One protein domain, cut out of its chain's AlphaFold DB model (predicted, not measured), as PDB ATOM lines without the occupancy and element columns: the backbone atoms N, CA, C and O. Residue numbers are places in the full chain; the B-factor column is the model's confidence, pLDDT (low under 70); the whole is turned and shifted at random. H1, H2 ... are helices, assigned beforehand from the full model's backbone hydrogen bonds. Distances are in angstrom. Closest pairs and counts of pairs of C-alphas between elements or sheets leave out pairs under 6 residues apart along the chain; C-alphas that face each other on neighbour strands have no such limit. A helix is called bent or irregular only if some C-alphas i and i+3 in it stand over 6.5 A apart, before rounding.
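Overview. This is residues 312 to 363 of the 365 residues of an uncharacterized protein of Rhodosporidium toruloides (UniProt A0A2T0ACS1). A sharply kinked helix, H2, packs crosswise on the middle of the straight helix H1, while H3 lies more loosely near both, toward the opposite end of the long axis from Trp 312. The printed part has 52 residues, with helices H1, H2, H3 in chain order and no named strand: all helix. It is compact, radius of gyration of the C-alphas 9.9 A, yet elongated, spanning 31 by 19 by 18 A.

Arrangement. H2, residues 331 to 349, is irregular, with C-alphas 336 and 339 9.4 A apart and a kink of 117 degrees near residue 339. H1, residues 312 to 327, touches H2 with residues 317 to 324 alone, about perpendicular at 90 degrees; the closest C-alphas, of Leu 320 and Ala 333, are 5.0 A apart. H3, residues 351 to 361, is close to H2 but not clearly touching, the closest C-alphas being Arg 346 and Trp 354 at 5.7 A. Every O i to N i+4 pair is within hydrogen-bond range in H1 and H3, 10 of 15 in H2.

Along the chain. H1 begins at C-alpha 312 (81.264, -9.078, 321.964) and measures 22.3 A, H2 16.8 A. H3, 15.5 A, ends at C-alpha 361 (58.761, 2.063, 330.342).

Size, cuts and confidence. The printed part has no cut, both links are tight, and no printed residue is under pLDDT 70.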
ATOM      1  N   TRP A 312      81.231 -10.490 321.596       85.94
ATOM      2  CA  TRP A 312      81.264  -9.078 321.964       85.94
ATOM      3  C   TRP A 312      79.923  -8.418 321.647       85.94
ATOM      4  O   TRP A 312      79.303  -7.822 322.520       85.94
ATOM      5  N   ASN A 313      79.408  -8.609 320.428       86.75
ATOM      6  CA  ASN A 313      78.095  -8.097 320.044       86.75
ATOM      7  C   ASN A 313      76.998  -8.636 320.962       86.75
ATOM      8  O   ASN A 313      76.125  -7.886 321.389       86.75
ATOM      9  N   ARG A 314      77.059  -9.922 321.325       86.75
ATOM     10  CA  ARG A 314      76.123 -10.501 322.291       86.75
ATOM     11  C   ARG A 314      76.238  -9.847 323.667       86.75
ATOM     12  O   ARG A 314      75.207  -9.569 324.269       86.75
ATOM     13  N   GLU A 315      77.448  -9.607 324.151       86.06
ATOM     14  CA  GLU A 315      77.703  -8.937 325.426       86.06
ATOM     15  C   GLU A 315      77.140  -7.510 325.427       86.06
ATOM     16  O   GLU A 315      76.405  -7.149 326.346       86.06
ATOM     17  N   VAL A 316      77.367  -6.743 324.354       86.31
ATOM     18  CA  VAL A 316      76.769  -5.412 324.154       86.31
ATOM     19  C   VAL A 316      75.242  -5.489 324.196       86.31
ATOM     20  O   VAL A 316      74.612  -4.717 324.918       86.31
ATOM     21  N   CYS A 317      74.628  -6.448 323.490       86.94
ATOM     22  CA  CYS A 317      73.177  -6.641 323.526       86.94
ATOM     23  C   CYS A 317      72.664  -6.870 324.956       86.94
ATOM     24  O   CYS A 317      71.667  -6.270 325.357       86.94
ATOM     25  N   MET A 318      73.323  -7.743 325.726       86.75
ATOM     26  CA  MET A 318      72.893  -8.063 327.092       86.75
ATOM     27  C   MET A 318      73.074  -6.869 328.029       86.75
ATOM     28  O   MET A 318      72.189  -6.588 328.837       86.75
ATOM     29  N   ALA A 319      74.180  -6.138 327.893       85.56
ATOM     30  CA  ALA A 319      74.440  -4.940 328.675       85.56
ATOM     31  C   ALA A 319      73.397  -3.844 328.422       85.56
ATOM     32  O   ALA A 319      72.851  -3.299 329.378       85.56
ATOM     33  N   LEU A 320      73.043  -3.582 327.161       87.12
ATOM     34  CA  LEU A 320      72.017  -2.592 326.809       87.12
ATOM     35  C   LEU A 320      70.631  -2.966 327.355       87.12
ATOM     36  O   LEU A 320      69.887  -2.104 327.818       87.12
ATOM     37  N   LEU A 321      70.281  -4.256 327.343       89.38
ATOM     38  CA  LEU A 321      69.031  -4.732 327.939       89.38
ATOM     39  C   LEU A 321      69.026  -4.571 329.467       89.38
ATOM     40  O   LEU A 321      68.012  -4.165 330.038       89.38
ATOM     41  N   LEU A 322      70.141  -4.873 330.139       87.56
ATOM     42  CA  LEU A 322      70.283  -4.667 331.585       87.56
ATOM     43  C   LEU A 322      70.217  -3.185 331.957       87.56
ATOM     44  O   LEU A 322      69.499  -2.837 332.896       87.56
ATOM     45  N   TRP A 323      70.893  -2.334 331.188       84.44
ATOM     46  CA  TRP A 323      70.847  -0.883 331.338       84.44
ATOM     47  C   TRP A 323      69.417  -0.360 331.219       84.44
ATOM     48  O   TRP A 323      68.919   0.299 332.132       84.44
ATOM     49  N   GLY A 324      68.694  -0.761 330.169       87.62
ATOM     50  CA  GLY A 324      67.316  -0.313 329.987       87.62
ATOM     51  C   GLY A 324      66.367  -0.782 331.087       87.62
ATOM     52  O   GLY A 324      65.452  -0.059 331.479       87.62
ATOM     53  N   LYS A 325      66.623  -1.948 331.691       88.62
ATOM     54  CA  LYS A 325      65.899  -2.392 332.890       88.62
ATOM     55  C   LYS A 325      66.205  -1.521 334.116       88.62
ATOM     56  O   LYS A 325      65.282  -1.264 334.896       88.62
ATOM     57  N   GLN A 326      67.464  -1.128 334.318       85.50
ATOM     58  CA  GLN A 326      67.895  -0.304 335.454       85.50
ATOM     59  C   GLN A 326      67.326   1.117 335.364       85.50
ATOM     60  O   GLN A 326      66.691   1.575 336.315       85.50
ATOM     61  N   GLU A 327      67.463   1.759 334.204       85.69
ATOM     62  CA  GLU A 327      67.006   3.135 333.969       85.69
ATOM     63  C   GLU A 327      65.512   3.226 333.616       85.69
ATOM     64  O   GLU A 327      64.933   4.311 333.623       85.69
ATOM     65  N   ALA A 328      64.866   2.085 333.351       88.12
ATOM     66  CA  ALA A 328      63.507   1.997 332.814       88.12
ATOM     67  C   ALA A 328      63.330   2.732 331.465       88.12
ATOM     68  O   ALA A 328      62.249   3.247 331.185       88.12
ATOM     69  N   ASP A 329      64.375   2.739 330.633       89.19
ATOM     70  CA  ASP A 329      64.417   3.317 329.285       89.19
ATOM     71  C   ASP A 329      65.211   2.391 328.353       89.19
ATOM     72  O   ASP A 329      66.411   2.200 328.527       89.19
ATOM     73  N   PHE A 330      64.554   1.804 327.353       91.19
ATOM     74  CA  PHE A 330      65.180   0.858 326.425       91.19
ATOM     75  C   PHE A 330      65.536   1.487 325.069       91.19
ATOM     76  O   PHE A 330      65.756   0.755 324.101       91.19
ATOM     77  N   SER A 331      65.576   2.818 324.961       90.38
ATOM     78  CA  SER A 331      65.896   3.528 323.713       90.38
ATOM     79  C   SER A 331      67.223   3.083 323.089       90.38
ATOM     80  O   SER A 331      67.226   2.664 321.933       90.38
ATOM     81  N   GLU A 332      68.316   3.049 323.856       87.50
ATOM     82  CA  GLU A 332      69.636   2.618 323.359       87.50
ATOM     83  C   GLU A 332      69.638   1.158 322.876       87.50
ATOM     84  O   GLU A 332      70.168   0.837 321.811       87.50
ATOM     85  N   ALA A 333      68.985   0.263 323.625       89.62
ATOM     86  CA  ALA A 333      68.836  -1.136 323.235       89.62
ATOM     87  C   ALA A 333      68.025  -1.277 321.937       89.62
ATOM     88  O   ALA A 333      68.342  -2.116 321.096       89.62
ATOM     89  N   ARG A 334      66.984  -0.457 321.765       93.06
ATOM     90  CA  ARG A 334      66.108  -0.453 320.590       93.06
ATOM     91  C   ARG A 334      66.830   0.083 319.352       93.06
ATOM     92  O   ARG A 334      66.695  -0.513 318.285       93.06
ATOM     93  N   ASP A 335      67.636   1.128 319.510       90.25
ATOM     94  CA  ASP A 335      68.465   1.691 318.440       90.25
ATOM     95  C   ASP A 335      69.553   0.707 317.982       90.25
ATOM     96  O   ASP A 335      69.780   0.555 316.782       90.25
ATOM     97  N   PHE A 336      70.188  -0.009 318.918       89.06
ATOM     98  CA  PHE A 336      71.230  -0.992 318.599       89.06
ATOM     99  C   PHE A 336      70.672  -2.294 317.999       89.06
ATOM    100  O   PHE A 336      71.199  -2.804 317.011       89.06
ATOM    101  N   LEU A 337      69.609  -2.854 318.590       89.56
ATOM    102  CA  LEU A 337      69.051  -4.157 318.196       89.56
ATOM    103  C   LEU A 337      68.105  -4.080 316.990       89.56
ATOM    104  O   LEU A 337      67.884  -5.096 316.322       89.56
ATOM    105  N   GLY A 338      67.511  -2.911 316.732       92.94
ATOM    106  CA  GLY A 338      66.523  -2.716 315.673       92.94
ATOM    107  C   GLY A 338      65.391  -3.746 315.747       92.94
ATOM    108  O   GLY A 338      64.789  -3.968 316.797       92.94
ATOM    109  N   ASP A 339      65.135  -4.435 314.634       93.75
ATOM    110  CA  ASP A 339      64.065  -5.438 314.521       93.75
ATOM    111  C   ASP A 339      64.233  -6.638 315.473       93.75
ATOM    112  O   ASP A 339      63.260  -7.333 315.782       93.75
ATOM    113  N   ALA A 340      65.452  -6.904 315.954       92.81
ATOM    114  CA  ALA A 340      65.714  -8.001 316.881       92.81
ATOM    115  C   ALA A 340      65.330  -7.668 318.334       92.81
ATOM    116  O   ALA A 340      65.255  -8.585 319.150       92.81
ATOM    117  N   PHE A 341      65.045  -6.397 318.653       94.75
ATOM    118  CA  PHE A 341      64.823  -5.901 320.015       94.75
ATOM    119  C   PHE A 341      63.827  -6.749 320.823       94.75
ATOM    120  O   PHE A 341      64.165  -7.257 321.891       94.75
ATOM    121  N   GLU A 342      62.626  -6.979 320.284       94.50
ATOM    122  CA  GLU A 342      61.590  -7.777 320.959       94.50
ATOM    123  C   GLU A 342      62.016  -9.232 321.182       94.50
ATOM    124  O   GLU A 342      61.723  -9.819 322.223       94.50
ATOM    125  N   ARG A 343      62.709  -9.831 320.206       95.31
ATOM    126  CA  ARG A 343      63.151 -11.227 320.290       95.31
ATOM    127  C   ARG A 343      64.238 -11.390 321.348       95.31
ATOM    128  O   ARG A 343      64.149 -12.310 322.157       95.31
ATOM    129  N   GLU A 344      65.247 -10.522 321.332       92.56
ATOM    130  CA  GLU A 344      66.360 -10.582 322.285       92.56
ATOM    131  C   GLU A 344      65.893 -10.249 323.707       92.56
ATOM    132  O   GLU A 344      66.231 -10.974 324.640       92.56
ATOM    133  N   GLY A 345      65.036  -9.232 323.877       92.06
ATOM    134  CA  GLY A 345      64.470  -8.864 325.180       92.06
ATOM    135  C   GLY A 345      63.676 -10.002 325.825       92.06
ATOM    136  O   GLY A 345      63.923 -10.363 326.979       92.06
ATOM    137  N   ARG A 346      62.782 -10.644 325.062       94.94
ATOM    138  CA  ARG A 346      62.031 -11.831 325.519       94.94
ATOM    139  C   ARG A 346      62.933 -13.024 325.786       94.94
ATOM    140  O   ARG A 346      62.729 -13.727 326.771       94.94
ATOM    141  N   GLY A 347      63.920 -13.253 324.923       92.69
ATOM    142  CA  GLY A 347      64.894 -14.327 325.101       92.69
ATOM    143  C   GLY A 347      65.720 -14.165 326.376       92.69
ATOM    144  O   GLY A 347      66.044 -15.160 327.020       92.69
ATOM    145  N   PHE A 348      66.028 -12.924 326.755       90.56
ATOM    146  CA  PHE A 348      66.863 -12.619 327.909       90.56
ATOM    147  C   PHE A 348      66.091 -12.590 329.236       90.56
ATOM    148  O   PHE A 348      66.512 -13.224 330.202       90.56
ATOM    149  N   PHE A 349      64.954 -11.890 329.294       91.56
ATOM    150  CA  PHE A 349      64.175 -11.724 330.531       91.56
ATOM    151  C   PHE A 349      63.053 -12.758 330.707       91.56
ATOM    152  O   PHE A 349      62.525 -12.927 331.805       91.56
ATOM    153  N   GLY A 350      62.666 -13.453 329.639       93.31
ATOM    154  CA  GLY A 350      61.437 -14.241 329.590       93.31
ATOM    155  C   GLY A 350      60.200 -13.382 329.295       93.31
ATOM    156  O   GLY A 350      60.152 -12.187 329.587       93.31
ATOM    157  N   ASP A 351      59.170 -14.003 328.715       93.69
ATOM    158  CA  ASP A 351      57.992 -13.302 328.179       93.69
ATOM    159  C   ASP A 351      57.206 -12.483 329.213       93.69
ATOM    160  O   ASP A 351      56.729 -11.385 328.910       93.69
ATOM    161  N   GLU A 352      57.054 -13.015 330.427       93.88
ATOM    162  CA  GLU A 352      56.282 -12.366 331.489       93.88
ATOM    163  C   GLU A 352      57.000 -11.117 332.011       93.88
ATOM    164  O   GLU A 352      56.418 -10.032 332.043       93.88
ATOM    165  N   GLN A 353      58.287 -11.248 332.350       93.12
ATOM    166  CA  GLN A 353      59.087 -10.127 332.841       93.12
ATOM    167  C   GLN A 353      59.266  -9.059 331.762       93.12
ATOM    168  O   GLN A 353      59.193  -7.870 332.066       93.12
ATOM    169  N   TRP A 354      59.462  -9.460 330.503       95.00
ATOM    170  CA  TRP A 354      59.587  -8.512 329.402       95.00
ATOM    171  C   TRP A 354      58.330  -7.657 329.228       95.00
ATOM    172  O   TRP A 354      58.428  -6.437 329.129       95.00
ATOM    173  N   THR A 355      57.145  -8.275 329.269       93.81
ATOM    174  CA  THR A 355      55.869  -7.545 329.192       93.81
ATOM    175  C   THR A 355      55.760  -6.494 330.301       93.81
ATOM    176  O   THR A 355      55.479  -5.334 330.013       93.81
ATOM    177  N   GLN A 356      56.081  -6.869 331.544       92.44
ATOM    178  CA  GLN A 356      56.056  -5.946 332.687       92.44
ATOM    179  C   GLN A 356      57.049  -4.781 332.529       92.44
ATOM    180  O   GLN A 356      56.737  -3.644 332.880       92.44
ATOM    181  N   LEU A 357      58.248  -5.041 331.997       92.69
ATOM    182  CA  LEU A 357      59.256  -4.001 331.761       92.69
ATOM    183  C   LEU A 357      58.801  -2.991 330.698       92.69
ATOM    184  O   LEU A 357      59.015  -1.793 330.875       92.69
ATOM    185  N   MET A 358      58.135  -3.454 329.638       93.62
ATOM    186  CA  MET A 358      57.601  -2.589 328.579       93.62
ATOM    187  C   MET A 358      56.403  -1.751 329.035       93.62
ATOM    188  O   MET A 358      56.287  -0.593 328.636       93.62
ATOM    189  N   GLU A 359      55.531  -2.292 329.889       90.88
ATOM    190  CA  GLU A 359      54.455  -1.516 330.531       90.88
ATOM    191  C   GLU A 359      55.034  -0.424 331.444       90.88
ATOM    192  O   GLU A 359      54.601   0.731 331.401       90.88
ATOM    193  N   LYS A 360      56.078  -0.764 332.211       88.62
ATOM    194  CA  LYS A 360      56.776   0.179 333.091       88.62
ATOM    195  C   LYS A 360      57.440   1.325 332.316       88.62
ATOM    196  O   LYS A 360      57.281   2.473 332.717       88.62
ATOM    197  N   GLU A 361      58.139   1.041 331.213       88.94
ATOM    198  CA  GLU A 361      58.761   2.063 330.342       88.94
ATOM    199  C   GLU A 361      57.711   3.048 329.786       88.94
ATOM    200  O   GLU A 361      57.956   4.250 329.693       88.94
ATOM    201  N   ARG A 362      56.499   2.566 329.470       86.75
ATOM    202  CA  ARG A 362      55.385   3.397 328.969       86.75
ATOM    203  C   ARG A 362      54.676   4.211 330.055       86.75
ATOM    204  O   ARG A 362      53.823   5.037 329.727       86.75
ATOM    205  N   GLY A 363      55.007   3.988 331.326       78.25
ATOM    206  CA  GLY A 363      54.312   4.588 332.463       78.25
ATOM    207  C   GLY A 363      52.902   4.029 332.679       78.25
ATOM    208  O   GLY A 363      52.038   4.748 333.178       78.25
TER     209      GLY A 363